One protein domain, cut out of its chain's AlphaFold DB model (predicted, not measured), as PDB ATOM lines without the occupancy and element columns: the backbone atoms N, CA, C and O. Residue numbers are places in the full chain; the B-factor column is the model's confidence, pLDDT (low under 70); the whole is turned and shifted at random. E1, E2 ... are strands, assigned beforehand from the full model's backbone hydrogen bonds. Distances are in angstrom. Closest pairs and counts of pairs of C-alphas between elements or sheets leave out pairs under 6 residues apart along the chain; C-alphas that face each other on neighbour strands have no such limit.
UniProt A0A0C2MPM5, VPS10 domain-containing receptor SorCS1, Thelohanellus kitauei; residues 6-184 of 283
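What this domain is: This is residues 6 to 184 of the 283 residues of the protein "VPS10 domain-containing receptor SorCS1" of Thelohanellus kitauei (UniProt A0A0C2MPM5). With little regular structure, four antiparallel sheets follow one another along an elongated body: the hairpin E1 E2, then meanders, each strand beside the one before, E3 E4 E5, E6 E7 E8 E9 and E10 E11 E12. The last two form a sandwich, partly face to face. It is all strand, with 68 of 179 printed residues in named strands. The whole is compact, radius of gyration of the C-alphas 17.2 A, spanning 56 by 34 by 27 A.

How they stand to each other: Hairpin E1, residues 15 to 20, with E2, residues 26 to 31, has N 17 and O 29 within hydrogen-bond range, 3.0 A. The closest C-alphas of E6, residues 108 to 110, and E10, residues 147 to 153, are those of Leu 110 and Arg 153, 6.4 A apart.

Where its parts are: E1 begins at C-alpha 15, (203.677, 182.106, 182.644). E12, residues 173 to 179, 19.6 A long, ends at (229.716, 159.591, 190.351).

The domain as a whole: The printed part has no cut. The link E2 to E3 is long. Residues 46 to 53 have pLDDT under 70.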
ATOM      1  N   PHE A   6     201.734 179.854 187.750       94.06
ATOM      2  CA  PHE A   6     203.166 179.891 188.010       94.06
ATOM      3  C   PHE A   6     203.821 180.930 187.103       94.06
ATOM      4  O   PHE A   6     203.521 181.011 185.912       94.06
ATOM      5  N   ILE A   7     204.701 181.742 187.687       92.75
ATOM      6  CA  ILE A   7     205.485 182.756 186.981       92.75
ATOM      7  C   ILE A   7     206.926 182.280 186.989       92.75
ATOM      8  O   ILE A   7     207.525 182.172 188.065       92.75
ATOM      9  N   ASP A   8     207.484 182.023 185.810       90.38
ATOM     10  CA  ASP A   8     208.901 181.717 185.722       90.38
ATOM     11  C   ASP A   8     209.702 183.008 185.906       90.38
ATOM     12  O   ASP A   8     209.549 183.976 185.165       90.38
ATOM     13  N   LYS A   9     210.551 183.044 186.932       88.00
ATOM     14  CA  LYS A   9     211.380 184.219 187.234       88.00
ATOM     15  C   LYS A   9     212.667 184.277 186.411       88.00
ATOM     16  O   LYS A   9     213.374 185.277 186.497       88.00
ATOM     17  N   ARG A  10     213.000 183.212 185.679       86.12
ATOM     18  CA  ARG A  10     214.216 183.114 184.857       86.12
ATOM     19  C   ARG A  10     213.980 183.640 183.449       86.12
ATOM     20  O   ARG A  10     214.894 184.198 182.864       86.12
ATOM     21  N   THR A  11     212.763 183.496 182.928       85.69
ATOM     22  CA  THR A  11     212.408 183.915 181.568       85.69
ATOM     23  C   THR A  11     211.304 184.960 181.612       85.69
ATOM     24  O   THR A  11     210.194 184.694 182.070       85.69
ATOM     25  N   GLU A  12     211.595 186.161 181.113       86.06
ATOM     26  CA  GLU A  12     210.621 187.248 181.093       86.06
ATOM     27  C   GLU A  12     209.371 186.865 180.284       86.06
ATOM     28  O   GLU A  12     209.454 186.382 179.159       86.06
ATOM     29  N   GLY A  13     208.194 187.112 180.861       87.44
ATOM     30  CA  GLY A  13     206.905 186.868 180.213       87.44
ATOM     31  C   GLY A  13     206.445 185.420 180.166       87.44
ATOM     32  O   GLY A  13     205.330 185.181 179.687       87.44
ATOM     33  N   LEU A  14     207.237 184.483 180.696       92.12
ATOM     34  CA  LEU A  14     206.877 183.075 180.791       92.12
ATOM     35  C   LEU A  14     205.963 182.810 181.996       92.12
ATOM     36  O   LEU A  14     206.342 182.966 183.158       92.12
ATOM     37  N   LEU A  15     204.743 182.381 181.692       94.50
ATOM     38  CA  LEU A  15     203.677 182.106 182.644       94.50
ATOM     39  C   LEU A  15     203.029 180.760 182.334       94.50
ATOM     40  O   LEU A  15     202.884 180.378 181.170       94.50
ATOM     41  N   TYR A  16     202.544 180.104 183.380       95.12
ATOM     42  CA  TYR A  16     201.703 178.921 183.283       95.12
ATOM     43  C   TYR A  16     200.437 179.130 184.103       95.12
ATOM     44  O   TYR A  16     200.488 179.707 185.190       95.12
ATOM     45  N   LEU A  17     199.303 178.668 183.586       95.25
ATOM     46  CA  LEU A  17     198.006 178.788 184.248       95.25
ATOM     47  C   LEU A  17     197.186 177.521 184.012       95.25
ATOM     48  O   LEU A  17     197.181 176.975 182.909       95.25
ATOM     49  N   ASN A  18     196.493 177.066 185.051       94.25
ATOM     50  CA  ASN A  18     195.547 175.961 184.978       94.25
ATOM     51  C   ASN A  18     194.175 176.495 184.550       94.25
ATOM     52  O   ASN A  18     193.500 177.172 185.325       94.25
ATOM     53  N   PHE A  19     193.769 176.186 183.321       91.44
ATOM     54  CA  PHE A  19     192.451 176.512 182.780       91.44
ATOM     55  C   PHE A  19     191.475 175.360 183.032       91.44
ATOM     56  O   PHE A  19     191.887 174.208 182.925       91.44
ATOM     57  N   PRO A  20     190.197 175.626 183.340       89.50
ATOM     58  CA  PRO A  20     189.191 174.571 183.393       89.50
ATOM     59  C   PRO A  20     189.016 173.966 181.991       89.50
ATOM     60  O   PRO A  20     188.723 174.683 181.035       89.50
ATOM     61  N   ALA A  21     189.224 172.657 181.871       83.38
ATOM     62  CA  ALA A  21     188.960 171.892 180.653       83.38
ATOM     63  C   ALA A  21     187.503 171.396 180.623       83.38
ATOM     64  O   ALA A  21     186.873 171.362 179.569       83.38
ATOM     65  N   ASN A  22     186.963 171.048 181.795       81.94
ATOM     66  CA  ASN A  22     185.557 170.737 182.055       81.94
ATOM     67  C   ASN A  22     185.249 170.983 183.551       81.94
ATOM     68  O   ASN A  22     186.088 171.517 184.272       81.94
ATOM     69  N   ASP A  23     184.066 170.585 184.035       77.06
ATOM     70  CA  ASP A  23     183.623 170.829 185.423       77.06
ATOM     71  C   ASP A  23     184.538 170.236 186.512       77.06
ATOM     72  O   ASP A  23     184.435 170.618 187.679       77.06
ATOM     73  N   LYS A  24     185.405 169.273 186.172       80.00
ATOM     74  CA  LYS A  24     186.239 168.538 187.141       80.00
ATOM     75  C   LYS A  24     187.726 168.539 186.812       80.00
ATOM     76  O   LYS A  24     188.531 168.202 187.678       80.00
ATOM     77  N   GLU A  25     188.090 168.898 185.590       84.31
ATOM     78  CA  GLU A  25     189.448 168.778 185.082       84.31
ATOM     79  C   GLU A  25     190.009 170.133 184.679       84.31
ATOM     80  O   GLU A  25     189.319 170.995 184.132       84.31
ATOM     81  N   PHE A  26     191.303 170.297 184.928       88.44
ATOM     82  CA  PHE A  26     192.062 171.463 184.521       88.44
ATOM     83  C   PHE A  26     193.158 171.049 183.549       88.44
ATOM     84  O   PHE A  26     193.734 169.969 183.656       88.44
ATOM     85  N   GLN A  27     193.491 171.956 182.643       91.00
ATOM     86  CA  GLN A  27     194.596 171.828 181.716       91.00
ATOM     87  C   GLN A  27     195.550 173.001 181.903       91.00
ATOM     88  O   GLN A  27     195.148 174.167 181.888       91.00
ATOM     89  N   THR A  28     196.831 172.702 182.077       93.38
ATOM     90  CA  THR A  28     197.859 173.732 182.121       93.38
ATOM     91  C   THR A  28     198.141 174.259 180.720       93.38
ATOM     92  O   THR A  28     198.414 173.496 179.794       93.38
ATOM     93  N   ARG A  29     198.130 175.585 180.584       93.19
ATOM     94  CA  ARG A  29     198.554 176.306 179.382       93.19
ATOM     95  C   ARG A  29     199.737 177.210 179.683       93.19
ATOM     96  O   ARG A  29     199.936 177.624 180.826       93.19
ATOM     97  N   ARG A  30     200.489 177.541 178.636       93.31
ATOM     98  CA  ARG A  30     201.663 178.416 178.677       93.31
ATOM     99  C   ARG A  30     201.387 179.730 177.956       93.31
ATOM    100  O   ARG A  30     200.787 179.751 176.884       93.31
ATOM    101  N   SER A  31     201.913 180.810 178.509       92.19
ATOM    102  CA  SER A  31     202.093 182.094 177.838       92.19
ATOM    103  C   SER A  31     203.575 182.445 177.884       92.19
ATOM    104  O   SER A  31     204.181 182.311 178.940       92.19
ATOM    105  N   SER A  32     204.142 182.975 176.802       90.69
ATOM    106  CA  SER A  32     205.468 183.611 176.835       90.69
ATOM    107  C   SER A  32     205.421 185.116 176.536       90.69
ATOM    108  O   SER A  32     206.442 185.697 176.181       90.69
ATOM    109  N   ASN A  33     204.240 185.739 176.608       87.00
ATOM    110  CA  ASN A  33     204.022 187.155 176.304       87.00
ATOM    111  C   ASN A  33     203.211 187.870 177.404       87.00
ATOM    112  O   ASN A  33     202.255 188.593 177.126       87.00
ATOM    113  N   ASN A  34     203.589 187.662 178.673       87.06
ATOM    114  CA  ASN A  34     202.945 188.271 179.854       87.06
ATOM    115  C   ASN A  34     201.434 187.988 179.981       87.06
ATOM    116  O   ASN A  34     200.691 188.781 180.550       87.06
ATOM    117  N   GLY A  35     200.964 186.853 179.466       87.75
ATOM    118  CA  GLY A  35     199.582 186.401 179.613       87.75
ATOM    119  C   GLY A  35     198.646 186.935 178.538       87.75
ATOM    120  O   GLY A  35     197.437 186.736 178.653       87.75
ATOM    121  N   ARG A  36     199.180 187.588 177.495       80.69
ATOM    122  CA  ARG A  36     198.389 188.084 176.366       80.69
ATOM    123  C   ARG A  36     197.763 186.942 175.566       80.69
ATOM    124  O   ARG A  36     196.596 187.034 175.203       80.69
ATOM    125  N   SER A  37     198.520 185.877 175.305       85.06
ATOM    126  CA  SER A  37     198.032 184.687 174.600       85.06
ATOM    127  C   SER A  37     198.415 183.412 175.341       85.06
ATOM    128  O   SER A  37     199.537 183.302 175.836       85.06
ATOM    129  N   TRP A  38     197.514 182.434 175.359       89.62
ATOM    130  CA  TRP A  38     197.702 181.163 176.054       89.62
ATOM    131  C   TRP A  38     197.619 180.006 175.074       89.62
ATOM    132  O   TRP A  38     196.683 179.929 174.284       89.62
ATOM    133  N   HIS A  39     198.583 179.099 175.170       88.81
ATOM    134  CA  HIS A  39     198.747 177.978 174.255       88.81
ATOM    135  C   HIS A  39     198.794 176.671 175.029       88.81
ATOM    136  O   HIS A  39     199.318 176.619 176.148       88.81
ATOM    137  N   ASP A  40     198.261 175.618 174.420       88.19
ATOM    138  CA  ASP A  40     198.357 174.279 174.983       88.19
ATOM    139  C   ASP A  40     199.814 173.813 174.999       88.19
ATOM    140  O   ASP A  40     200.618 174.114 174.112       88.19
ATOM    141  N   ILE A  41     200.157 173.075 176.048       87.75
ATOM    142  CA  ILE A  41     201.490 172.518 176.207       87.75
ATOM    143  C   ILE A  41     201.653 171.313 175.276       87.75
ATOM    144  O   ILE A  41     200.833 170.396 175.278       87.75
ATOM    145  N   LYS A  42     202.747 171.285 174.505       88.19
ATOM    146  CA  LYS A  42     203.092 170.155 173.636       88.19
ATOM    147  C   LYS A  42     203.873 169.094 174.406       88.19
ATOM    148  O   LYS A  42     204.873 169.416 175.041       88.19
ATOM    149  N   PHE A  43     203.505 167.823 174.262       88.38
ATOM    150  CA  PHE A  43     204.267 166.702 174.820       88.38
ATOM    151  C   PHE A  43     204.977 165.898 173.722       88.38
ATOM    152  O   PHE A  43     204.381 165.608 172.687       88.38
ATOM    153  N   LEU A  44     206.256 165.555 173.923       84.50
ATOM    154  CA  LEU A  44     207.089 164.905 172.893       84.50
ATOM    155  C   LEU A  44     207.148 163.374 172.987       84.50
ATOM    156  O   LEU A  44     207.345 162.714 171.974       84.50
ATOM    157  N   ASN A  45     207.025 162.811 174.186       75.12
ATOM    158  CA  ASN A  45     207.152 161.371 174.453       75.12
ATOM    159  C   ASN A  45     205.930 160.809 175.201       75.12
ATOM    160  O   ASN A  45     206.020 159.779 175.862       75.12
ATOM    161  N   HIS A  46     204.799 161.507 175.127       63.88
ATOM    162  CA  HIS A  46     203.554 161.042 175.720       63.88
ATOM    163  C   HIS A  46     202.990 159.917 174.853       63.88
ATOM    164  O   HIS A  46     202.779 160.112 173.657       63.88
ATOM    165  N   ASN A  47     202.753 158.737 175.429       58.88
ATOM    166  CA  ASN A  47     202.104 157.658 174.691       58.88
ATOM    167  C   ASN A  47     200.742 158.147 174.173       58.88
ATOM    168  O   ASN A  47     199.930 158.671 174.940       58.88
ATOM    169  N   ASN A  48     200.476 157.940 172.878       47.84
ATOM    170  CA  ASN A  48     199.220 158.341 172.234       47.84
ATOM    171  C   ASN A  48     197.979 157.696 172.885       47.84
ATOM    172  O   ASN A  48     196.880 158.214 172.728       47.84
ATOM    173  N   SER A  49     198.123 156.608 173.646       44.84
ATOM    174  CA  SER A  49     197.026 155.977 174.394       44.84
ATOM    175  C   SER A  49     196.605 156.734 175.662       44.84
ATOM    176  O   SER A  49     195.481 156.559 176.114       44.84
ATOM    177  N   GLU A  50     197.477 157.576 176.225       50.66
ATOM    178  CA  GLU A  50     197.180 158.452 177.375       50.66
ATOM    179  C   GLU A  50     196.905 159.907 176.930       50.66
ATOM    180  O   GLU A  50     196.629 160.773 177.754       50.66
ATOM    181  N   SER A  51     196.960 160.187 175.620       46.62
ATOM    182  CA  SER A  51     196.853 161.528 175.008       46.62
ATOM    183  C   SER A  51     195.532 162.273 175.247       46.62
ATOM    184  O   SER A  51     195.416 163.440 174.881       46.62
ATOM    185  N   SER A  52     194.545 161.622 175.863       49.59
ATOM    186  CA  SER A  52     193.252 162.207 176.220       49.59
ATOM    187  C   SER A  52     193.219 162.831 177.618       49.59
ATOM    188  O   SER A  52     192.241 163.500 177.942       49.59
ATOM    189  N   GLN A  53     194.247 162.635 178.453       63.12
ATOM    190  CA  GLN A  53     194.262 163.191 179.806       63.12
ATOM    191  C   GLN A  53     194.740 164.645 179.820       63.12
ATOM    192  O   GLN A  53     195.853 164.967 179.403       63.12
ATOM    193  N   SER A  54     193.900 165.531 180.360       76.25
ATOM    194  CA  SER A  54     194.282 166.909 180.651       76.25
ATOM    195  C   SER A  54     195.417 166.923 181.679       76.25
ATOM    196  O   SER A  54     195.253 166.467 182.816       76.25
ATOM    197  N   VAL A  55     196.576 167.455 181.297       88.06
ATOM    198  CA  VAL A  55     197.699 167.609 182.226       88.06
ATOM    199  C   VAL A  55     197.487 168.865 183.065       88.06
ATOM    200  O   VAL A  55     197.426 169.971 182.528       88.06
ATOM    201  N   GLN A  56     197.409 168.684 184.385       91.62
ATOM    202  CA  GLN A  56     197.357 169.760 185.371       91.62
ATOM    203  C   GLN A  56     198.626 169.743 186.226       91.62
ATOM    204  O   GLN A  56     198.811 168.864 187.074       91.62
ATOM    205  N   PHE A  57     199.475 170.751 186.064       93.62
ATOM    206  CA  PHE A  57     200.610 170.967 186.948       93.62
ATOM    207  C   PHE A  57     200.152 171.456 188.322       93.62
ATOM    208  O   PHE A  57     199.319 172.357 188.471       93.62
ATOM    209  N   LYS A  58     200.748 170.865 189.354       93.94
ATOM    210  CA  LYS A  58     200.609 171.269 190.748       93.94
ATOM    211  C   LYS A  58     201.768 172.194 191.096       93.94
ATOM    212  O   LYS A  58     202.785 171.764 191.623       93.94
ATOM    213  N   PHE A  59     201.607 173.487 190.816       93.56
ATOM    214  CA  PHE A  59     202.688 174.479 190.924       93.56
ATOM    215  C   PHE A  59     203.319 174.604 192.319       93.56
ATOM    216  O   PHE A  59     204.461 175.030 192.439       93.56
ATOM    217  N   HIS A  60     202.620 174.200 193.384       91.19
ATOM    218  CA  HIS A  60     203.190 174.164 194.735       91.19
ATOM    219  C   HIS A  60     204.258 173.067 194.926       91.19
ATOM    220  O   HIS A  60     205.000 173.115 195.904       91.19
ATOM    221  N   LEU A  61     204.328 172.088 194.017       91.81
ATOM    222  CA  LEU A  61     205.363 171.053 193.975       91.81
ATOM    223  C   LEU A  61     206.607 171.493 193.191       91.81
ATOM    224  O   LEU A  61     207.587 170.750 193.147       91.81
ATOM    225  N   HIS A  62     206.579 172.672 192.558       91.69
ATOM    226  CA  HIS A  62     207.743 173.216 191.868       91.69
ATOM    227  C   HIS A  62     208.898 173.408 192.852       91.69
ATOM    228  O   HIS A  62     208.757 174.045 193.898       91.69
ATOM    229  N   ASP A  63     210.056 172.863 192.498       89.25
ATOM    230  CA  ASP A  63     211.279 173.032 193.268       89.25
ATOM    231  C   ASP A  63     212.179 174.044 192.561       89.25
ATOM    232  O   ASP A  63     212.923 173.714 191.635       89.25
ATOM    233  N   ALA A  64     212.156 175.288 193.039       84.44
ATOM    234  CA  ALA A  64     212.993 176.364 192.514       84.44
ATOM    235  C   ALA A  64     214.505 176.080 192.623       84.44
ATOM    236  O   ALA A  64     215.302 176.767 191.991       84.44
ATOM    237  N   LYS A  65     214.924 175.084 193.418       84.50
ATOM    238  CA  LYS A  65     216.322 174.649 193.520       84.50
ATOM    239  C   LYS A  65     216.645 173.480 192.596       84.50
ATOM    240  O   LYS A  65     217.820 173.115 192.517       84.50
ATOM    241  N   ALA A  66     215.666 172.884 191.910       85.50
ATOM    242  CA  ALA A  66     215.885 171.768 190.989       85.50
ATOM    243  C   ALA A  66     216.612 172.208 189.714       85.50
ATOM    244  O   ALA A  66     217.440 171.463 189.189       85.50
ATOM    245  N   VAL A  67     216.437 173.452 189.275       87.75
ATOM    246  CA  VAL A  67     217.142 174.007 188.116       87.75
ATOM    247  C   VAL A  67     217.916 175.264 188.533       87.75
ATOM    248  O   VAL A  67     217.331 176.144 189.158       87.75
ATOM    249  N   PRO A  68     219.225 175.381 188.233       82.75
ATOM    250  CA  PRO A  68     219.974 176.592 188.562       82.75
ATOM    251  C   PRO A  68     219.453 177.817 187.790       82.75
ATOM    252  O   PRO A  68     219.077 177.705 186.630       82.75
ATOM    253  N   ASN A  69     219.502 179.004 188.403       78.38
ATOM    254  CA  ASN A  69     218.866 180.220 187.864       78.38
ATOM    255  C   ASN A  69     219.343 180.668 186.470       78.38
ATOM    256  O   ASN A  69     218.619 181.391 185.804       78.38
ATOM    257  N   HIS A  70     220.539 180.266 186.031       77.94
ATOM    258  CA  HIS A  70     221.076 180.612 184.708       77.94
ATOM    259  C   HIS A  70     220.573 179.691 183.582       77.94
ATOM    260  O   HIS A  70     220.918 179.892 182.422       77.94
ATOM    261  N   PHE A  71     219.757 178.683 183.910       83.69
ATOM    262  CA  PHE A  71     219.113 177.794 182.946       83.69
ATOM    263  C   PHE A  71     217.688 178.255 182.659       83.69
ATOM    264  O   PHE A  71     216.742 177.802 183.301       83.69
ATOM    265  N   GLU A  72     217.545 179.144 181.678       83.94
ATOM    266  CA  GLU A  72     216.247 179.674 181.237       83.94
ATOM    267  C   GLU A  72     215.399 178.628 180.497       83.94
ATOM    268  O   GLU A  72     214.175 178.654 180.539       83.94
ATOM    269  N   MET A  73     216.040 177.677 179.815       89.88
ATOM    270  CA  MET A  73     215.345 176.722 178.952       89.88
ATOM    271  C   MET A  73     214.814 175.479 179.674       89.88
ATOM    272  O   MET A  73     213.961 174.778 179.124       89.88
ATOM    273  N   ILE A  74     215.320 175.187 180.877       92.88
ATOM    274  CA  ILE A  74     214.971 173.974 181.616       92.88
ATOM    275  C   ILE A  74     214.000 174.308 182.742       92.88
ATOM    276  O   ILE A  74     214.285 175.149 183.588       92.88
ATOM    277  N   ASP A  75     212.888 173.593 182.819       94.12
ATOM    278  CA  ASP A  75     211.972 173.650 183.955       94.12
ATOM    279  C   ASP A  75     211.422 172.260 184.257       94.12
ATOM    280  O   ASP A  75     211.382 171.394 183.377       94.12
ATOM    281  N   ILE A  76     211.039 172.045 185.516       94.81
ATOM    282  CA  ILE A  76     210.451 170.789 185.975       94.81
ATOM    283  C   ILE A  76     209.175 171.095 186.739       94.81
ATOM    284  O   ILE A  76     209.201 171.756 187.776       94.81
ATOM    285  N   GLN A  77     208.071 170.558 186.239       94.88
ATOM    286  CA  GLN A  77     206.755 170.650 186.856       94.88
ATOM    287  C   GLN A  77     206.255 169.249 187.186       94.88
ATOM    288  O   GLN A  77     206.734 168.258 186.634       94.88
ATOM    289  N   TYR A  78     205.301 169.153 188.103       93.81
ATOM    290  CA  TYR A  78     204.805 167.868 188.580       93.81
ATOM    291  C   TYR A  78     203.288 167.821 188.503       93.81
ATOM    292  O   TYR A  78     202.603 168.787 188.844       93.81
ATOM    293  N   GLN A  79     202.776 166.662 188.111       91.56
ATOM    294  CA  GLN A  79     201.412 166.255 188.408       91.56
ATOM    295  C   GLN A  79     201.434 165.334 189.625       91.56
ATOM    296  O   GLN A  79     202.331 164.497 189.772       91.56
ATOM    297  N   ASP A  80     200.452 165.514 190.498       89.38
ATOM    298  CA  ASP A  80     200.289 164.699 191.694       89.38
ATOM    299  C   ASP A  80     199.332 163.535 191.428       89.38
ATOM    300  O   ASP A  80     198.284 163.702 190.798       89.38
ATOM    301  N   HIS A  81     199.690 162.355 191.925       85.81
ATOM    302  CA  HIS A  81     198.826 161.183 191.965       85.81
ATOM    303  C   HIS A  81     198.881 160.575 193.365       85.81
ATOM    304  O   HIS A  81     199.875 160.697 194.072       85.81
ATOM    305  N   VAL A  82     197.843 159.814 193.730       84.12
ATOM    306  CA  VAL A  82     197.673 159.221 195.072       84.12
ATOM    307  C   VAL A  82     198.933 158.518 195.598       84.12
ATOM    308  O   VAL A  82     199.201 158.537 196.795       84.12
ATOM    309  N   THR A  83     199.707 157.879 194.717       84.38
ATOM    310  CA  THR A  83     200.860 157.060 195.105       84.38
ATOM    311  C   THR A  83     202.207 157.576 194.606       84.38
ATOM    312  O   THR A  83     203.229 157.078 195.074       84.38
ATOM    313  N   ALA A  84     202.251 158.532 193.676       87.56
ATOM    314  CA  ALA A  84     203.490 158.989 193.050       87.56
ATOM    315  C   ALA A  84     203.313 160.346 192.360       87.56
ATOM    316  O   ALA A  84     202.205 160.743 192.019       87.56
ATOM    317  N   LEU A  85     204.426 161.011 192.074       90.56
ATOM    318  CA  LEU A  85     204.475 162.188 191.220       90.56
ATOM    319  C   LEU A  85     204.804 161.772 189.788       90.56
ATOM    320  O   LEU A  85     205.635 160.886 189.578       90.56
ATOM    321  N   THR A  86     204.210 162.457 188.816       92.06
ATOM    322  CA  THR A  86     204.648 162.409 187.415       92.06
ATOM    323  C   THR A  86     205.389 163.705 187.106       92.06
ATOM    324  O   THR A  86     204.757 164.762 187.047       92.06
ATOM    325  N   PRO A  87     206.723 163.670 186.952       93.25
ATOM    326  CA  PRO A  87     207.488 164.844 186.569       93.25
ATOM    327  C   PRO A  87     207.380 165.090 185.064       93.25
ATOM    328  O   PRO A  87     207.439 164.162 184.257       93.25
ATOM    329  N   PHE A  88     207.309 166.358 184.696       94.44
ATOM    330  CA  PHE A  88     207.374 166.848 183.330       94.44
ATOM    331  C   PHE A  88     208.576 167.773 183.227       94.44
ATOM    332  O   PHE A  88     208.784 168.613 184.102       94.44
ATOM    333  N   ILE A  89     209.369 167.621 182.170       95.38
ATOM    334  CA  ILE A  89     210.614 168.368 181.980       95.38
ATOM    335  C   ILE A  89     210.599 169.035 180.612       95.38
ATOM    336  O   ILE A  89     210.368 168.373 179.600       95.38
ATOM    337  N   THR A  90     210.882 170.330 180.577       94.50
ATOM    338  CA  THR A  90     211.140 171.080 179.342       94.50
ATOM    339  C   THR A  90     212.637 171.325 179.175       94.50
ATOM    340  O   THR A  90     213.355 171.467 180.161       94.50
ATOM    341  N   PHE A  91     213.085 171.424 177.923       94.06
ATOM    342  CA  PHE A  91     214.435 171.863 177.545       94.06
ATOM    343  C   PHE A  91     214.420 173.053 176.570       94.06
ATOM    344  O   PHE A  91     215.477 173.468 176.098       94.06
ATOM    345  N   ASP A  92     213.238 173.602 176.264       92.62
ATOM    346  CA  ASP A  92     213.021 174.677 175.291       92.62
ATOM    347  C   ASP A  92     212.197 175.855 175.854       92.62
ATOM    348  O   ASP A  92     211.488 176.551 175.127       92.62
ATOM    349  N   GLY A  93     212.288 176.097 177.166       90.88
ATOM    350  CA  GLY A  93     211.598 177.209 177.834       90.88
ATOM    351  C   GLY A  93     210.092 176.997 178.006       90.88
ATOM    352  O   GLY A  93     209.341 177.963 178.140       90.88
ATOM    353  N   GLY A  94     209.634 175.745 177.969       92.00
ATOM    354  CA  GLY A  94     208.257 175.333 178.215       92.00
ATOM    355  C   GLY A  94     207.425 175.144 176.954       92.00
ATOM    356  O   GLY A  94     206.222 174.906 177.068       92.00
ATOM    357  N   HIS A  95     208.017 175.277 175.768       90.50
ATOM    358  CA  HIS A  95     207.297 175.096 174.510       90.50
ATOM    359  C   HIS A  95     206.923 173.633 174.289       90.50
ATOM    360  O   HIS A  95     205.806 173.342 173.858       90.50
ATOM    361  N   SER A  96     207.815 172.715 174.651       91.81
ATOM    362  CA  SER A  96     207.541 171.291 174.656       91.81
ATOM    363  C   SER A  96     208.068 170.605 175.912       91.81
ATOM    364  O   SER A  96     209.057 171.004 176.524       91.81
ATOM    365  N   TRP A  97     207.357 169.560 176.319       94.06
ATOM    366  CA  TRP A  97     207.595 168.851 177.566       94.06
ATOM    367  C   TRP A  97     207.764 167.364 177.311       94.06
ATOM    368  O   TRP A  97     207.138 166.769 176.429       94.06
ATOM    369  N   LYS A  98     208.616 166.750 178.122       93.25
ATOM    370  CA  LYS A  98     208.793 165.307 178.187       93.25
ATOM    371  C   LYS A  98     208.303 164.799 179.529       93.25
ATOM    372  O   LYS A  98     208.626 165.369 180.570       93.25
ATOM    373  N   VAL A  99     207.543 163.717 179.488       91.19
ATOM    374  CA  VAL A  99     207.099 162.993 180.673       91.19
ATOM    375  C   VAL A  99     208.264 162.142 181.167       91.19
ATOM    376  O   VAL A  99     208.891 161.417 180.388       91.19
ATOM    377  N   ALA A 100     208.581 162.258 182.449       89.44
ATOM    378  CA  ALA A 100     209.537 161.395 183.125       89.44
ATOM    379  C   ALA A 100     208.828 160.203 183.777       89.44
ATOM    380  O   ALA A 100     207.614 160.212 183.992       89.44
ATOM    381  N   ALA A 101     209.598 159.179 184.144       82.50
ATOM    382  CA  ALA A 101     209.066 158.067 184.920       82.50
ATOM    383  C   ALA A 101     208.463 158.559 186.249       82.50
ATOM    384  O   ALA A 101     209.031 159.429 186.920       82.50
ATOM    385  N   LYS A 102     207.326 157.967 186.641       87.62
ATOM    386  CA  LYS A 102     206.694 158.228 187.940       87.62
ATOM    387  C   LYS A 102     207.697 158.003 189.065       87.62
ATOM    388  O   LYS A 102     208.452 157.032 189.062       87.62
ATOM    389  N   THR A 103     207.696 158.902 190.038       86.56
ATOM    390  CA  THR A 103     208.681 158.909 191.119       86.56
ATOM    391  C   THR A 103     208.077 159.421 192.419       86.56
ATOM    392  O   THR A 103     207.085 160.144 192.432       86.56
ATOM    393  N   LYS A 104     208.688 159.048 193.545       85.62
ATOM    394  CA  LYS A 104     208.349 159.557 194.886       85.62
ATOM    395  C   LYS A 104     209.391 160.549 195.415       85.62
ATOM    396  O   LYS A 104     209.445 160.828 196.621       85.62
ATOM    397  N   SER A 105     210.267 161.038 194.542       87.81
ATOM    398  CA  SER A 105     211.279 162.050 194.841       87.81
ATOM    399  C   SER A 105     211.326 163.112 193.750       87.81
ATOM    400  O   SER A 105     210.971 162.846 192.607       87.81
ATOM    401  N   ASN A 106     211.875 164.280 194.077       88.19
ATOM    402  CA  ASN A 106     212.208 165.280 193.066       88.19
ATOM    403  C   ASN A 106     213.256 164.723 192.090       88.19
ATOM    404  O   ASN A 106     214.071 163.863 192.456       88.19
ATOM    405  N   ILE A 107     213.231 165.235 190.861       92.75
ATOM    406  CA  ILE A 107     214.314 165.055 189.894       92.75
ATOM    407  C   ILE A 107     215.400 166.084 190.192       92.75
ATOM    408  O   ILE A 107     215.118 167.268 190.368       92.75
ATOM    409  N   ILE A 108     216.650 165.634 190.214       92.75
ATOM    410  CA  ILE A 108     217.823 166.500 190.291       92.75
ATOM    411  C   ILE A 108     218.583 166.493 188.966       92.75
ATOM    412  O   ILE A 108     218.600 165.495 188.244       92.75
ATOM    413  N   LEU A 109     219.229 167.620 188.675       93.38
ATOM    414  CA  LEU A 109     220.026 167.831 187.473       93.38
ATOM    415  C   LEU A 109     221.498 167.918 187.849       93.38
ATOM    416  O   LEU A 109     221.882 168.751 188.677       93.38
ATOM    417  N   LEU A 110     222.318 167.093 187.208       93.75
ATOM    418  CA  LEU A 110     223.773 167.146 187.310       93.75
ATOM    419  C   LEU A 110     224.357 167.705 186.017       93.75
ATOM    420  O   LEU A 110     223.815 167.460 184.935       93.75
ATOM    421  N   ASN A 111     225.449 168.457 186.153       91.75
ATOM    422  CA  ASN A 111     226.167 169.129 185.073       91.75
ATOM    423  C   ASN A 111     225.249 169.713 183.987       91.75
ATOM    424  O   ASN A 111     225.146 169.166 182.885       91.75
ATOM    425  N   HIS A 112     224.536 170.789 184.324       85.88
ATOM    426  CA  HIS A 112     223.732 171.539 183.347       85.88
ATOM    427  C   HIS A 112     222.619 170.714 182.661       85.88
ATOM    428  O   HIS A 112     222.210 171.004 181.543       85.88
ATOM    429  N   GLY A 113     222.122 169.666 183.333       90.00
ATOM    430  CA  GLY A 113     221.101 168.766 182.787       90.00
ATOM    431  C   GLY A 113     221.665 167.606 181.965       90.00
ATOM    432  O   GLY A 113     220.902 166.893 181.320       90.00
ATOM    433  N   SER A 114     222.982 167.376 182.012       92.56
ATOM    434  CA  SER A 114     223.610 166.216 181.369       92.56
ATOM    435  C   SER A 114     223.154 164.892 181.970       92.56
ATOM    436  O   SER A 114     223.055 163.903 181.249       92.56
ATOM    437  N   VAL A 115     222.857 164.881 183.272       95.12
ATOM    438  CA  VAL A 115     222.217 163.746 183.942       95.12
ATOM    439  C   VAL A 115     220.972 164.234 184.660       95.12
ATOM    440  O   VAL A 115     221.041 165.139 185.494       95.12
ATOM    441  N   LEU A 116     219.846 163.600 184.360       95.06
ATOM    442  CA  LEU A 116     218.640 163.671 185.176       95.06
ATOM    443  C   LEU A 116     218.644 162.479 186.118       95.06
ATOM    444  O   LEU A 116     218.954 161.370 185.686       95.06
ATOM    445  N   LEU A 117     218.298 162.691 187.382       94.38
ATOM    446  CA  LEU A 117     218.369 161.642 188.391       94.38
ATOM    447  C   LEU A 117     217.228 161.767 189.399       94.38
ATOM    448  O   LEU A 117     216.930 162.852 189.889       94.38
ATOM    449  N   SER A 118     216.616 160.642 189.746       93.12
ATOM    450  CA  SER A 118     215.657 160.524 190.846       93.12
ATOM    451  C   SER A 118     215.848 159.197 191.577       93.12
ATOM    452  O   SER A 118     216.580 158.318 191.112       93.12
ATOM    453  N   VAL A 119     215.212 159.052 192.740       90.50
ATOM    454  CA  VAL A 119     215.255 157.819 193.530       90.50
ATOM    455  C   VAL A 119     213.847 157.305 193.740       90.50
ATOM    456  O   VAL A 119     212.992 157.994 194.302       90.50
ATOM    457  N   ASP A 120     213.636 156.054 193.364       87.31
ATOM    458  CA  ASP A 120     212.461 155.315 193.777       87.31
ATOM    459  C   ASP A 120     212.657 154.827 195.220       87.31
ATOM    460  O   ASP A 120     213.536 154.018 195.535       87.31
ATOM    461  N   LYS A 121     211.837 155.372 196.119       84.50
ATOM    462  CA  LYS A 121     211.886 155.084 197.556       84.50
ATOM    463  C   LYS A 121     211.345 153.697 197.910       84.50
ATOM    464  O   LYS A 121     211.663 153.225 198.997       84.50
ATOM    465  N   ASP A 122     210.559 153.073 197.034       82.44
ATOM    466  CA  ASP A 122     209.994 151.743 197.268       82.44
ATOM    467  C   ASP A 122     210.962 150.652 196.811       82.44
ATOM    468  O   ASP A 122     211.198 149.680 197.527       82.44
ATOM    469  N   THR A 123     211.541 150.816 195.617       85.19
ATOM    470  CA  THR A 123     212.443 149.812 195.026       85.19
ATOM    471  C   THR A 123     213.907 150.014 195.408       85.19
ATOM    472  O   THR A 123     214.733 149.131 195.161       85.19
ATOM    473  N   ASN A 124     214.238 151.160 196.019       87.31
ATOM    474  CA  ASN A 124     215.605 151.602 196.300       87.31
ATOM    475  C   ASN A 124     216.489 151.707 195.042       87.31
ATOM    476  O   ASN A 124     217.724 151.669 195.130       87.31
ATOM    477  N   SER A 125     215.857 151.857 193.879       90.50
ATOM    478  CA  SER A 125     216.528 152.071 192.606       90.50
ATOM    479  C   SER A 125     216.717 153.553 192.331       90.50
ATOM    480  O   SER A 125     215.892 154.395 192.694       90.50
ATOM    481  N   ILE A 126     217.813 153.879 191.659       92.94
ATOM    482  CA  ILE A 126     217.973 155.176 191.016       92.94
ATOM    483  C   ILE A 126     217.396 155.097 189.608       92.94
ATOM    484  O   ILE A 126     217.616 154.108 188.912       92.94
ATOM    485  N   ASN A 127     216.695 156.145 189.190       93.62
ATOM    486  CA  ASN A 127     216.234 156.311 187.817       93.62
ATOM    487  C   ASN A 127     216.977 157.491 187.205       93.62
ATOM    488  O   ASN A 127     216.992 158.574 187.797       93.62
ATOM    489  N   TYR A 128     217.596 157.290 186.047       95.00
ATOM    490  CA  TYR A 128     218.449 158.296 185.428       95.00
ATOM    491  C   TYR A 128     218.311 158.346 183.909       95.00
ATOM    492  O   TYR A 128     217.936 157.367 183.268       95.00
ATOM    493  N   SER A 129     218.629 159.506 183.341       95.44
ATOM    494  CA  SER A 129     218.621 159.769 181.900       95.44
ATOM    495  C   SER A 129     219.821 160.637 181.525       95.44
ATOM    496  O   SER A 129     220.197 161.534 182.285       95.44
ATOM    497  N   PHE A 130     220.414 160.372 180.358       95.75
ATOM    498  CA  PHE A 130     221.567 161.113 179.821       95.75
ATOM    499  C   PHE A 130     221.237 161.939 178.566       95.75
ATOM    500  O   PHE A 130     222.073 162.698 178.066       95.75
ATOM    501  N   ASP A 131     220.014 161.791 178.060       93.56
ATOM    502  CA  ASP A 131     219.588 162.219 176.731       93.56
ATOM    503  C   ASP A 131     218.344 163.117 176.786       93.56
ATOM    504  O   ASP A 131     217.419 162.998 175.979       93.56
ATOM    505  N   GLU A 132     218.338 164.051 177.741       93.62
ATOM    506  CA  GLU A 132     217.250 165.016 177.948       93.62
ATOM    507  C   GLU A 132     215.894 164.319 178.161       93.62
ATOM    508  O   GLU A 132     214.921 164.649 177.489       93.62
ATOM    509  N   ALA A 133     215.827 163.331 179.059       93.31
ATOM    510  CA  ALA A 133     214.615 162.565 179.387       93.31
ATOM    511  C   ALA A 133     214.021 161.754 178.223       93.31
ATOM    512  O   ALA A 133     212.849 161.381 178.280       93.31
ATOM    513  N   THR A 134     214.793 161.495 177.162       90.94
ATOM    514  CA  THR A 134     214.308 160.692 176.028       90.94
ATOM    515  C   THR A 134     214.250 159.219 176.412       90.94
ATOM    516  O   THR A 134     213.252 158.553 176.144       90.94
ATOM    517  N   THR A 135     215.279 158.730 177.102       91.56
ATOM    518  CA  THR A 135     215.329 157.380 177.661       91.56
ATOM    519  C   THR A 135     215.618 157.425 179.157       91.56
ATOM    520  O   THR A 135     216.352 158.286 179.648       91.56
ATOM    521  N   TRP A 136     215.009 156.495 179.894       92.44
ATOM    522  CA  TRP A 136     215.185 156.340 181.337       92.44
ATOM    523  C   TRP A 136     215.721 154.950 181.644       92.44
ATOM    524  O   TRP A 136     215.189 153.946 181.171       92.44
ATOM    525  N   LEU A 137     216.767 154.902 182.460       93.38
ATOM    526  CA  LEU A 137     217.397 153.684 182.947       93.38
ATOM    527  C   LEU A 137     217.194 153.576 184.457       93.38
ATOM    528  O   LEU A 137     217.141 154.590 185.154       93.38
ATOM    529  N   SER A 138     217.097 152.346 184.961       93.38
ATOM    530  CA  SER A 138     216.940 152.068 186.389       93.38
ATOM    531  C   SER A 138     218.066 151.173 186.893       93.38
ATOM    532  O   SER A 138     218.427 150.194 186.239       93.38
ATOM    533  N   TYR A 139     218.623 151.500 188.058       92.56
ATOM    534  CA  TYR A 139     219.676 150.714 188.697       92.56
ATOM    535  C   TYR A 139     219.405 150.552 190.190       92.56
ATOM    536  O   TYR A 139     219.280 151.537 190.923       92.56
ATOM    537  N   LYS A 140     219.348 149.302 190.663       91.50
ATOM    538  CA  LYS A 140     219.146 149.003 192.080       91.50
ATOM    539  C   LYS A 140     220.431 149.272 192.860       91.50
ATOM    540  O   LYS A 140     221.378 148.494 192.801       91.50
ATOM    541  N   LEU A 141     220.451 150.380 193.598       86.62
ATOM    542  CA  LEU A 141     221.658 150.857 194.272       86.62
ATOM    543  C   LEU A 141     221.928 150.130 195.592       86.62
ATOM    544  O   LEU A 141     223.078 149.849 195.924       86.62
ATOM    545  N   PHE A 142     220.873 149.847 196.359       86.69
ATOM    546  CA  PHE A 142     220.996 149.281 197.696       86.69
ATOM    547  C   PHE A 142     220.438 147.860 197.757       86.69
ATOM    548  O   PHE A 142     219.289 147.611 197.395       86.69
ATOM    549  N   SER A 143     221.232 146.927 198.279       84.69
ATOM    550  CA  SER A 143     220.799 145.549 198.540       84.69
ATOM    551  C   SER A 143     220.038 145.404 199.862       84.69
ATOM    552  O   SER A 143     219.191 144.527 199.991       84.69
ATOM    553  N   ASN A 144     220.310 146.275 200.837       86.38
ATOM    554  CA  ASN A 144     219.762 146.224 202.196       86.38
ATOM    555  C   ASN A 144     218.517 147.109 202.418       86.38
ATOM    556  O   ASN A 144     218.110 147.301 203.566       86.38
ATOM    557  N   ASN A 145     217.941 147.663 201.345       87.88
ATOM    558  CA  ASN A 145     216.738 148.506 201.344       87.88
ATOM    559  C   ASN A 145     216.712 149.587 202.456       87.88
ATOM    560  O   ASN A 145     215.848 149.567 203.340       87.88
ATOM    561  N   PRO A 146     217.681 150.521 202.489       92.38
ATOM    562  CA  PRO A 146     217.710 151.583 203.482       92.38
ATOM    563  C   PRO A 146     216.595 152.600 203.208       92.38
ATOM    564  O   PRO A 146     216.165 152.802 202.072       92.38
ATOM    565  N   LYS A 147     216.165 153.329 204.238       92.81
ATOM    566  CA  LYS A 147     215.216 154.434 204.055       92.81
ATOM    567  C   LYS A 147     215.947 155.636 203.458       92.81
ATOM    568  O   LYS A 147     216.747 156.267 204.146       92.81
ATOM    569  N   VAL A 148     215.666 155.974 202.202       92.50
ATOM    570  CA  VAL A 148     216.226 157.166 201.544       92.50
ATOM    571  C   VAL A 148     215.586 158.420 202.139       92.50
ATOM    572  O   VAL A 148     214.363 158.552 202.167       92.50
ATOM    573  N   LEU A 149     216.420 159.328 202.646       92.31
ATOM    574  CA  LEU A 149     215.992 160.564 203.301       92.31
ATOM    575  C   LEU A 149     216.113 161.767 202.369       92.31
ATOM    576  O   LEU A 149     215.250 162.640 202.384       92.31
ATOM    577  N   TYR A 150     217.177 161.811 201.568       91.12
ATOM    578  CA  TYR A 150     217.481 162.943 200.702       91.12
ATOM    579  C   TYR A 150     218.328 162.507 199.508       91.12
ATOM    580  O   TYR A 150     219.159 161.604 199.627       91.12
ATOM    581  N   ILE A 151     218.135 163.190 198.383       91.31
ATOM    582  CA  ILE A 151     219.023 163.173 197.227       91.31
ATOM    583  C   ILE A 151     219.303 164.621 196.822       91.31
ATOM    584  O   ILE A 151     218.392 165.445 196.799       91.31
ATOM    585  N   GLY A 152     220.554 164.931 196.498       90.81
ATOM    586  CA  GLY A 152     220.932 166.256 196.026       90.81
ATOM    587  C   GLY A 152     222.211 166.242 195.208       90.81
ATOM    588  O   GLY A 152     223.001 165.302 195.274       90.81
ATOM    589  N   ARG A 153     222.418 167.308 194.437       91.12
ATOM    590  CA  ARG A 153     223.681 167.562 193.736       91.12
ATOM    591  C   ARG A 153     224.726 168.131 194.700       91.12
ATOM    592  O   ARG A 153     224.360 168.835 195.639       91.12
ATOM    593  N   LEU A 154     226.008 167.861 194.450       88.69
ATOM    594  CA  LEU A 154     227.105 168.487 195.204       88.69
ATOM    595  C   LEU A 154     227.401 169.912 194.718       88.69
ATOM    596  O   LEU A 154     227.612 170.811 195.525       88.69
ATOM    597  N   SER A 155     227.368 170.131 193.401       86.44
ATOM    598  CA  SER A 155     227.431 171.456 192.779       86.44
ATOM    599  C   SER A 155     226.646 171.464 191.461       86.44
ATOM    600  O   SER A 155     226.198 170.415 190.997       86.44
ATOM    601  N   ASN A 156     226.449 172.638 190.854       79.56
ATOM    602  CA  ASN A 156     225.697 172.764 189.596       79.56
ATOM    603  C   ASN A 156     226.426 172.157 188.384       79.56
ATOM    604  O   ASN A 156     225.765 171.717 187.442       79.56
ATOM    605  N   ASN A 157     227.761 172.102 188.439       85.25
ATOM    606  CA  ASN A 157     228.630 171.698 187.327       85.25
ATOM    607  C   ASN A 157     229.310 170.344 187.602       85.25
ATOM    608  O   ASN A 157     230.185 169.919 186.856       85.25
ATOM    609  N   ASP A 158     228.953 169.677 188.703       89.31
ATOM    610  CA  ASP A 158     229.459 168.344 189.022       89.31
ATOM    611  C   ASP A 158     228.516 167.279 188.447       89.31
ATOM    612  O   ASP A 158     227.301 167.475 188.335       89.31
ATOM    613  N   LEU A 159     229.090 166.127 188.118       94.38
ATOM    614  CA  LEU A 159     228.401 164.898 187.728       94.38
ATOM    615  C   LEU A 159     228.162 163.976 188.929       94.38
ATOM    616  O   LEU A 159     227.859 162.792 188.763       94.38
ATOM    617  N   LYS A 160     228.304 164.513 190.142       95.31
ATOM    618  CA  LYS A 160     228.123 163.784 191.390       95.31
ATOM    619  C   LYS A 160     226.867 164.200 192.138       95.31
ATOM    620  O   LYS A 160     226.562 165.384 192.308       95.31
ATOM    621  N   ALA A 161     226.184 163.193 192.666       95.00
ATOM    622  CA  ALA A 161     225.064 163.349 193.581       95.00
ATOM    623  C   ALA A 161     225.381 162.701 194.926       95.00
ATOM    624  O   ALA A 161     226.139 161.734 194.999       95.00
ATOM    625  N   VAL A 162     224.759 163.201 195.988       94.94
ATOM    626  CA  VAL A 162     224.773 162.576 197.309       94.94
ATOM    627  C   VAL A 162     223.383 162.059 197.646       94.94
ATOM    628  O   VAL A 162     222.383 162.764 197.501       94.94
ATOM    629  N   ILE A 163     223.328 160.819 198.120       94.19
ATOM    630  CA  ILE A 163     222.147 160.210 198.717       94.19
ATOM    631  C   ILE A 163     222.399 160.070 200.212       94.19
ATOM    632  O   ILE A 163     223.367 159.440 200.638       94.19
ATOM    633  N   VAL A 164     221.498 160.634 201.012       94.81
ATOM    634  CA  VAL A 164     221.469 160.432 202.461       94.81
ATOM    635  C   VAL A 164     220.410 159.386 202.760       94.81
ATOM    636  O   VAL A 164     219.236 159.555 202.421       94.81
ATOM    637  N   SER A 165     220.814 158.293 203.398       94.62
ATOM    638  CA  SER A 165     219.924 157.184 203.732       94.62
ATOM    639  C   SER A 165     220.095 156.743 205.181       94.62
ATOM    640  O   SER A 165     221.140 156.948 205.798       94.62
ATOM    641  N   ARG A 166     219.045 156.150 205.749       95.19
ATOM    642  CA  ARG A 166     219.074 155.509 207.062       95.19
ATOM    643  C   ARG A 166     219.064 154.003 206.874       95.19
ATOM    644  O   ARG A 166     218.109 153.448 206.334       95.19
ATOM    645  N   ASP A 167     220.123 153.364 207.344       92.31
ATOM    646  CA  ASP A 167     220.285 151.918 207.287       92.31
ATOM    647  C   ASP A 167     219.130 151.203 208.011       92.31
ATOM    648  O   ASP A 167     218.710 151.613 209.099       92.31
ATOM    649  N   SER A 168     218.595 150.148 207.398       88.94
ATOM    650  CA  SER A 168     217.427 149.419 207.901       88.94
ATOM    651  C   SER A 168     217.729 148.672 209.205       88.94
ATOM    652  O   SER A 168     216.893 148.692 210.114       88.94
ATOM    653  N   THR A 169     218.936 148.112 209.338       90.12
ATOM    654  CA  THR A 169     219.374 147.307 210.489       90.12
ATOM    655  C   THR A 169     219.991 148.169 211.585       90.12
ATOM    656  O   THR A 169     219.504 148.209 212.710       90.12
ATOM    657  N   THR A 170     221.053 148.903 211.258       93.06
ATOM    658  CA  THR A 170     221.862 149.649 212.239       93.06
ATOM    659  C   THR A 170     221.266 151.000 212.617       93.06
ATOM    660  O   THR A 170     221.755 151.644 213.542       93.06
ATOM    661  N   LYS A 171     220.255 151.475 211.872       93.38
ATOM    662  CA  LYS A 171     219.644 152.813 211.991       93.38
ATOM    663  C   LYS A 171     220.618 153.989 211.816       93.38
ATOM    664  O   LYS A 171     220.204 155.140 211.966       93.38
ATOM    665  N   LYS A 172     221.879 153.734 211.451       95.81
ATOM    666  CA  LYS A 172     222.891 154.763 211.181       95.81
ATOM    667  C   LYS A 172     222.570 155.515 209.890       95.81
ATOM    668  O   LYS A 172     222.032 154.944 208.939       95.81
ATOM    669  N   ILE A 173     222.921 156.800 209.861       97.12
ATOM    670  CA  ILE A 173     222.871 157.614 208.644       97.12
ATOM    671  C   ILE A 173     224.095 157.278 207.790       97.12
ATOM    672  O   ILE A 173     225.214 157.223 208.299       97.12
ATOM    673  N   LYS A 174     223.873 157.050 206.498       95.06
ATOM    674  CA  LYS A 174     224.906 156.807 205.494       95.06
ATOM    675  C   LYS A 174     224.814 157.861 204.398       95.06
ATOM    676  O   LYS A 174     223.719 158.209 203.956       95.06
ATOM    677  N   PHE A 175     225.979 158.321 203.959       95.44
ATOM    678  CA  PHE A 175     226.147 159.200 202.810       95.44
ATOM    679  C   PHE A 175     226.724 158.369 201.670       95.44
ATOM    680  O   PHE A 175     227.786 157.766 201.813       95.44
ATOM    681  N   THR A 176     226.005 158.307 200.558       94.44
ATOM    682  CA  THR A 176     226.419 157.577 199.361       94.44
ATOM    683  C   THR A 176     226.596 158.570 198.230       94.44
ATOM    684  O   THR A 176     225.646 159.258 197.864       94.44
ATOM    685  N   THR A 177     227.802 158.636 197.678       95.62
ATOM    686  CA  THR A 177     228.093 159.469 196.510       95.62
ATOM    687  C   THR A 177     227.907 158.649 195.244       95.62
ATOM    688  O   THR A 177     228.460 157.557 195.119       95.62
ATOM    689  N   LEU A 178     227.138 159.185 194.305       95.44
ATOM    690  CA  LEU A 178     227.037 158.689 192.938       95.44
ATOM    691  C   LEU A 178     227.944 159.533 192.059       95.44
ATOM    692  O   LEU A 178     227.879 160.754 192.152       95.44
ATOM    693  N   ASP A 179     228.766 158.901 191.223       94.94
ATOM    694  CA  ASP A 179     229.716 159.591 190.351       94.94
ATOM    695  C   ASP A 179     229.537 159.153 188.895       94.94
ATOM    696  O   ASP A 179     229.910 158.043 188.511       94.94
ATOM    697  N   PHE A 180     228.968 160.046 188.084       95.38
ATOM    698  CA  PHE A 180     228.758 159.823 186.654       95.38
ATOM    699  C   PHE A 180     229.944 160.303 185.799       95.38
ATOM    700  O   PHE A 180     229.908 160.159 184.579       95.38
ATOM    701  N   SER A 181     231.027 160.822 186.393       92.75
ATOM    702  CA  SER A 181     232.158 161.409 185.649       92.75
ATOM    703  C   SER A 181     232.837 160.418 184.702       92.75
ATOM    704  O   SER A 181     233.357 160.809 183.664       92.75
ATOM    705  N   ARG A 182     232.802 159.116 185.017       92.94
ATOM    706  CA  ARG A 182     233.360 158.065 184.145       92.94
ATOM    707  C   ARG A 182     232.552 157.837 182.864       92.94
ATOM    708  O   ARG A 182     233.102 157.298 181.912       92.94
ATOM    709  N   ILE A 183     231.277 158.230 182.846       94.19
ATOM    710  CA  ILE A 183     230.399 158.130 181.668       94.19
ATOM    711  C   ILE A 183     230.628 159.326 180.735       94.19
ATOM    712  O   ILE A 183     230.598 159.172 179.521       94.19
ATOM    713  N   PHE A 184     230.916 160.499 181.300       94.06
ATOM    714  CA  PHE A 184     231.211 161.735 180.569       94.06
ATOM    715  C   PHE A 184     232.710 162.046 180.651       94.06
ATOM    716  O   PHE A 184     233.125 163.091 181.150       94.06
TER     717      PHE A 184